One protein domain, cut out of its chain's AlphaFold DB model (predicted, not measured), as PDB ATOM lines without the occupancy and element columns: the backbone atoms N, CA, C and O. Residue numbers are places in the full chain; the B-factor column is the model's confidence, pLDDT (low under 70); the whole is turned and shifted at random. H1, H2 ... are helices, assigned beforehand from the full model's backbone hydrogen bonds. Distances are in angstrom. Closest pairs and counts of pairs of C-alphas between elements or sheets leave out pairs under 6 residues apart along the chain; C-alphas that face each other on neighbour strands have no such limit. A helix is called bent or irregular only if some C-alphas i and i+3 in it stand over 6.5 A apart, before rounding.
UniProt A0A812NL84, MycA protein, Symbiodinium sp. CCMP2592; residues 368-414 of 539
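What this domain is: This is residues 368 to 414 of the 539 residues of the protein "MycA protein" of Symbiodinium sp. CCMP2592 (UniProt A0A812NL84). The short helix H1 and the first arm, H2a, of the long bent helix H2 make a helical hairpin, and residues 395 to 414, the far part of H2 and the tail after it, stick out from it as a free arm. The outline is a hook, with H2 as the long shank and H1 folded back beside H2a. The printed part has 47 residues with two named helices, H1 then H2, and no named strand, and its class is all helix. It is extended, with a radius of gyration of the C-alphas of 15.8 A, and the C-alphas span 50 by 17 by 12 A, a rod.

How they stand to each other: H1, residues 368 to 378, is joined by a tight link of 4 residues to H2, residues 383 to 411. H2 was assigned as one helix by its hydrogen bonds, but it is bent: C-alphas 397 and 400 are 6.7 A apart. Its arms are H2a, residues 383 to 397, and H2b, residues 400 to 411, and their lines stand at a steep tilt of 41 degrees. H1 and H2a touch and form a hairpin; their closest C-alphas, those of Leu 376 and Ile 386, are 6.6 A apart. They run opposite ways at a shallow tilt of 34 degrees, only just short of steep. H1 and H2b are apart. In H1, H2a and H2b every O i to N i+4 pair is within hydrogen-bond range.

Where its parts are: H1 begins at C-alpha 368, (-58.414, -37.902, 46.524), and measures 15.5 A from first to last C-alpha. H2a begins at C-alpha 383, (-47.827, -50.755, 44.111), and measures 21.2 A. H2b measures 15.8 A and ends at C-alpha 411, (-39.156, -10.332, 44.379).

The domain as a whole: The two C-alphas farthest apart, those of Gly 380 and Tyr 413, are 50.3 A apart. The printed part has no cut and no long link. Its mean pLDDT is 88.1, and residues 412 to 414 are under 70.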
ATOM      1  N   THR A 368     -58.665 -37.797  47.973       87.62
ATOM      2  CA  THR A 368     -58.414 -37.902  46.524       87.62
ATOM      3  C   THR A 368     -57.270 -38.861  46.215       87.62
ATOM      4  O   THR A 368     -57.401 -39.675  45.304       87.62
ATOM      5  N   GLY A 369     -56.195 -38.834  47.008       91.19
ATOM      6  CA  GLY A 369     -55.098 -39.797  46.909       91.19
ATOM      7  C   GLY A 369     -55.553 -41.231  47.181       91.19
ATOM      8  O   GLY A 369     -55.215 -42.125  46.413       91.19
ATOM      9  N   GLY A 370     -56.376 -41.452  48.212       92.25
ATOM     10  CA  GLY A 370     -56.923 -42.771  48.544       92.25
ATOM     11  C   GLY A 370     -57.891 -43.315  47.489       92.25
ATOM     12  O   GLY A 370     -57.822 -44.492  47.143       92.25
ATOM     13  N   LEU A 371     -58.755 -42.464  46.928       93.81
ATOM     14  CA  LEU A 371     -59.646 -42.846  45.826       93.81
ATOM     15  C   LEU A 371     -58.862 -43.184  44.556       93.81
ATOM     16  O   LEU A 371     -59.158 -44.184  43.906       93.81
ATOM     17  N   LEU A 372     -57.847 -42.384  44.222       91.38
ATOM     18  CA  LEU A 372     -56.991 -42.637  43.066       91.38
ATOM     19  C   LEU A 372     -56.143 -43.901  43.259       91.38
ATOM     20  O   LEU A 372     -55.995 -44.673  42.320       91.38
ATOM     21  N   TRP A 373     -55.655 -44.155  44.476       94.81
ATOM     22  CA  TRP A 373     -54.981 -45.402  44.835       94.81
ATOM     23  C   TRP A 373     -55.888 -46.609  44.599       94.81
ATOM     24  O   TRP A 373     -55.532 -47.505  43.840       94.81
ATOM     25  N   ALA A 374     -57.084 -46.611  45.200       93.38
ATOM     26  CA  ALA A 374     -58.042 -47.706  45.063       93.38
ATOM     27  C   ALA A 374     -58.432 -47.941  43.597       93.38
ATOM     28  O   ALA A 374     -58.532 -49.084  43.159       93.38
ATOM     29  N   PHE A 375     -58.597 -46.861  42.830       92.94
ATOM     30  CA  PHE A 375     -58.869 -46.930  41.401       92.94
ATOM     31  C   PHE A 375     -57.694 -47.522  40.613       92.94
ATOM     32  O   PHE A 375     -57.887 -48.428  39.819       92.94
ATOM     33  N   LEU A 376     -56.456 -47.075  40.825       91.75
ATOM     34  CA  LEU A 376     -55.315 -47.639  40.095       91.75
ATOM     35  C   LEU A 376     -55.082 -49.115  40.461       91.75
ATOM     36  O   LEU A 376     -54.761 -49.919  39.585       91.75
ATOM     37  N   SER A 377     -55.343 -49.503  41.713       92.50
ATOM     38  CA  SER A 377     -55.292 -50.906  42.136       92.50
ATOM     39  C   SER A 377     -56.318 -51.787  41.410       92.50
ATOM     40  O   SER A 377     -55.989 -52.921  41.067       92.50
ATOM     41  N   THR A 378     -57.531 -51.301  41.107       93.75
ATOM     42  CA  THR A 378     -58.528 -52.103  40.362       93.75
ATOM     43  C   THR A 378     -58.160 -52.322  38.894       93.75
ATOM     44  O   THR A 378     -58.637 -53.280  38.289       93.75
ATOM     45  N   PHE A 379     -57.276 -51.497  38.327       93.31
ATOM     46  CA  PHE A 379     -56.761 -51.652  36.961       93.31
ATOM     47  C   PHE A 379     -55.458 -52.464  36.873       93.31
ATOM     48  O   PHE A 379     -54.869 -52.547  35.791       93.31
ATOM     49  N   GLY A 380     -55.033 -53.080  37.983       93.62
ATOM     50  CA  GLY A 380     -53.893 -53.995  38.028       93.62
ATOM     51  C   GLY A 380     -52.528 -53.312  37.965       93.62
ATOM     52  O   GLY A 380     -51.568 -53.945  37.542       93.62
ATOM     53  N   PHE A 381     -52.435 -52.032  38.339       93.25
ATOM     54  CA  PHE A 381     -51.138 -51.380  38.509       93.25
ATOM     55  C   PHE A 381     -50.432 -51.926  39.754       93.25
ATOM     56  O   PHE A 381     -51.062 -52.103  40.802       93.25
ATOM     57  N   GLU A 382     -49.128 -52.177  39.643       94.62
ATOM     58  CA  GLU A 382     -48.310 -52.580  40.784       94.62
ATOM     59  C   GLU A 382     -48.146 -51.420  41.772       94.62
ATOM     60  O   GLU A 382     -48.264 -50.242  41.422       94.62
ATOM     61  N   GLN A 383     -47.886 -51.747  43.037       94.06
ATOM     62  CA  GLN A 383     -47.827 -50.755  44.111       94.06
ATOM     63  C   GLN A 383     -46.780 -49.661  43.843       94.06
ATOM     64  O   GLN A 383     -47.036 -48.487  44.120       94.06
ATOM     65  N   ASP A 384     -45.644 -50.035  43.256       94.44
ATOM     66  CA  ASP A 384     -44.553 -49.115  42.937       94.44
ATOM     67  C   ASP A 384     -44.949 -48.117  41.836       94.44
ATOM     68  O   ASP A 384     -44.682 -46.916  41.961       94.44
ATOM     69  N   ASP A 385     -45.691 -48.570  40.820       92.56
ATOM     70  CA  ASP A 385     -46.217 -47.711  39.753       92.56
ATOM     71  C   ASP A 385     -47.240 -46.708  40.297       92.56
ATOM     72  O   ASP A 385     -47.225 -45.526  39.942       92.56
ATOM     73  N   ILE A 386     -48.116 -47.153  41.204       92.19
ATOM     74  CA  ILE A 386     -49.123 -46.289  41.834       92.19
ATOM     75  C   ILE A 386     -48.442 -45.188  42.654       92.19
ATOM     76  O   ILE A 386     -48.824 -44.017  42.555       92.19
ATOM     77  N   ILE A 387     -47.412 -45.533  43.436       93.50
ATOM     78  CA  ILE A 387     -46.638 -44.558  44.218       93.50
ATOM     79  C   ILE A 387     -45.955 -43.551  43.287       93.50
ATOM     80  O   ILE A 387     -46.036 -42.345  43.538       93.50
ATOM     81  N   ALA A 388     -45.332 -44.014  42.200       93.44
ATOM     82  CA  ALA A 388     -44.674 -43.146  41.228       93.44
ATOM     83  C   ALA A 388     -45.660 -42.168  40.561       93.44
ATOM     84  O   ALA A 388     -45.374 -40.971  40.464       93.44
ATOM     85  N   ILE A 389     -46.849 -42.642  40.171       90.94
ATOM     86  CA  ILE A 389     -47.906 -41.814  39.570       90.94
ATOM     87  C   ILE A 389     -48.409 -40.761  40.566       90.94
ATOM     88  O   ILE A 389     -48.514 -39.581  40.220       90.94
ATOM     89  N   LEU A 390     -48.684 -41.149  41.814       91.62
ATOM     90  CA  LEU A 390     -49.134 -40.211  42.847       91.62
ATOM     91  C   LEU A 390     -48.064 -39.167  43.180       91.62
ATOM     92  O   LEU A 390     -48.388 -37.984  43.314       91.62
ATOM     93  N   ALA A 391     -46.795 -39.573  43.263       92.25
ATOM     94  CA  ALA A 391     -45.675 -38.664  43.486       92.25
ATOM     95  C   ALA A 391     -45.506 -37.672  42.323       92.25
ATOM     96  O   ALA A 391     -45.323 -36.477  42.561       92.25
ATOM     97  N   ALA A 392     -45.639 -38.131  41.074       93.44
ATOM     98  CA  ALA A 392     -45.571 -37.276  39.891       93.44
ATOM     99  C   ALA A 392     -46.718 -36.253  39.853       93.44
ATOM    100  O   ALA A 392     -46.480 -35.069  39.602       93.44
ATOM    101  N   LEU A 393     -47.950 -36.669  40.166       89.56
ATOM    102  CA  LEU A 393     -49.113 -35.776  40.234       89.56
ATOM    103  C   LEU A 393     -48.994 -34.755  41.373       89.56
ATOM    104  O   LEU A 393     -49.288 -33.571  41.178       89.56
ATOM    105  N   ALA A 394     -48.526 -35.185  42.548       89.50
ATOM    106  CA  ALA A 394     -48.251 -34.293  43.671       89.50
ATOM    107  C   ALA A 394     -47.151 -33.277  43.321       89.50
ATOM    108  O   ALA A 394     -47.311 -32.083  43.582       89.50
ATOM    109  N   GLY A 395     -46.077 -33.733  42.667       91.06
ATOM    110  CA  GLY A 395     -44.988 -32.896  42.171       91.06
ATOM    111  C   GLY A 395     -45.474 -31.853  41.169       91.06
ATOM    112  O   GLY A 395     -45.291 -30.658  41.398       91.06
ATOM    113  N   LEU A 396     -46.178 -32.280  40.115       92.38
ATOM    114  CA  LEU A 396     -46.724 -31.400  39.075       92.38
ATOM    115  C   LEU A 396     -47.649 -30.325  39.662       92.38
ATOM    116  O   LEU A 396     -47.600 -29.160  39.268       92.38
ATOM    117  N   ARG A 397     -48.458 -30.690  40.660       85.12
ATOM    118  CA  ARG A 397     -49.360 -29.758  41.342       85.12
ATOM    119  C   ARG A 397     -48.644 -28.825  42.323       85.12
ATOM    120  O   ARG A 397     -49.116 -27.710  42.549       85.12
ATOM    121  N   ALA A 398     -47.499 -29.236  42.870       89.00
ATOM    122  CA  ALA A 398     -46.650 -28.389  43.703       89.00
ATOM    123  C   ALA A 398     -45.860 -27.350  42.886       89.00
ATOM    124  O   ALA A 398     -45.570 -26.280  43.423       89.00
ATOM    125  N   VAL A 399     -45.566 -27.603  41.600       91.06
ATOM    126  CA  VAL A 399     -44.807 -26.689  40.717       91.06
ATOM    127  C   VAL A 399     -45.305 -25.236  40.760       91.06
ATOM    128  O   VAL A 399     -44.500 -24.367  41.090       91.06
ATOM    129  N   PRO A 400     -46.587 -24.904  40.502       86.31
ATOM    130  CA  PRO A 400     -47.037 -23.509  40.521       86.31
ATOM    131  C   PRO A 400     -46.948 -22.870  41.913       86.31
ATOM    132  O   PRO A 400     -46.730 -21.664  42.027       86.31
ATOM    133  N   PHE A 401     -47.099 -23.653  42.984       83.25
ATOM    134  CA  PHE A 401     -46.957 -23.158  44.354       83.25
ATOM    135  C   PHE A 401     -45.493 -22.859  44.695       83.25
ATOM    136  O   PHE A 401     -45.190 -21.790  45.228       83.25
ATOM    137  N   LEU A 402     -44.586 -23.773  44.343       87.94
ATOM    138  CA  LEU A 402     -43.142 -23.604  44.495       87.94
ATOM    139  C   LEU A 402     -42.630 -22.447  43.635       87.94
ATOM    140  O   LEU A 402     -41.867 -21.627  44.133       87.94
ATOM    141  N   TYR A 403     -43.113 -22.316  42.399       89.81
ATOM    142  CA  TYR A 403     -42.788 -21.205  41.507       89.81
ATOM    143  C   TYR A 403     -43.245 -19.860  42.078       89.81
ATOM    144  O   TYR A 403     -42.452 -18.925  42.143       89.81
ATOM    145  N   LYS A 404     -44.481 -19.758  42.591       82.81
ATOM    146  CA  LYS A 404     -44.960 -18.543  43.280       82.81
ATOM    147  C   LYS A 404     -44.126 -18.220  44.517       82.81
ATOM    148  O   LYS A 404     -43.803 -17.056  44.741       82.81
ATOM    149  N   ARG A 405     -43.763 -19.228  45.316       80.50
ATOM    150  CA  ARG A 405     -42.877 -19.046  46.474       80.50
ATOM    151  C   ARG A 405     -41.497 -18.565  46.046       80.50
ATOM    152  O   ARG A 405     -41.015 -17.610  46.633       80.50
ATOM    153  N   LEU A 406     -40.909 -19.159  45.013       86.06
ATOM    154  CA  LEU A 406     -39.617 -18.753  44.468       86.06
ATOM    155  C   LEU A 406     -39.665 -17.323  43.925       86.06
ATOM    156  O   LEU A 406     -38.829 -16.514  44.301       86.06
ATOM    157  N   LEU A 407     -40.679 -16.973  43.128       84.00
ATOM    158  CA  LEU A 407     -40.893 -15.600  42.672       84.00
ATOM    159  C   LEU A 407     -41.064 -14.633  43.843       84.00
ATOM    160  O   LEU A 407     -40.506 -13.549  43.807       84.00
ATOM    161  N   THR A 408     -41.780 -15.024  44.900       76.12
ATOM    162  CA  THR A 408     -41.914 -14.199  46.111       76.12
ATOM    163  C   THR A 408     -40.563 -14.031  46.809       76.12
ATOM    164  O   THR A 408     -40.250 -12.934  47.253       76.12
ATOM    165  N   LEU A 409     -39.741 -15.081  46.883       76.50
ATOM    166  CA  LEU A 409     -38.390 -15.020  47.451       76.50
ATOM    167  C   LEU A 409     -37.448 -14.139  46.629       76.50
ATOM    168  O   LEU A 409     -36.625 -13.443  47.207       76.50
ATOM    169  N   VAL A 410     -37.565 -14.169  45.301       82.12
ATOM    170  CA  VAL A 410     -36.763 -13.344  44.386       82.12
ATOM    171  C   VAL A 410     -37.240 -11.889  44.395       82.12
ATOM    172  O   VAL A 410     -36.423 -10.976  44.391       82.12
ATOM    173  N   ALA A 411     -38.556 -11.664  44.424       78.12
ATOM    174  CA  ALA A 411     -39.156 -10.332  44.379       78.12
ATOM    175  C   ALA A 411     -39.122  -9.605  45.731       78.12
ATOM    176  O   ALA A 411     -39.140  -8.376  45.765       78.12
ATOM    177  N   THR A 412     -39.086 -10.334  46.850       68.06
ATOM    178  CA  THR A 412     -39.073  -9.732  48.189       68.06
ATOM    179  C   THR A 412     -37.663  -9.775  48.760       68.06
ATOM    180  O   THR A 412     -37.055 -10.838  48.825       68.06
ATOM    181  N   TYR A 413     -37.158  -8.639  49.249       64.56
ATOM    182  CA  TYR A 413     -35.917  -8.603  50.030       64.56
ATOM    183  C   TYR A 413     -36.007  -9.647  51.167       64.56
ATOM    184  O   TYR A 413     -37.081  -9.757  51.777       64.56
ATOM    185  N   PRO A 414     -34.924 -10.379  51.515       67.69
ATOM    186  CA  PRO A 414     -34.943 -11.430  52.546       67.69
ATOM    187  C   PRO A 414     -35.485 -10.951  53.898       67.69
ATOM    188  O   PRO A 414     -35.873 -11.768  54.732       67.69
TER     189      PRO A 414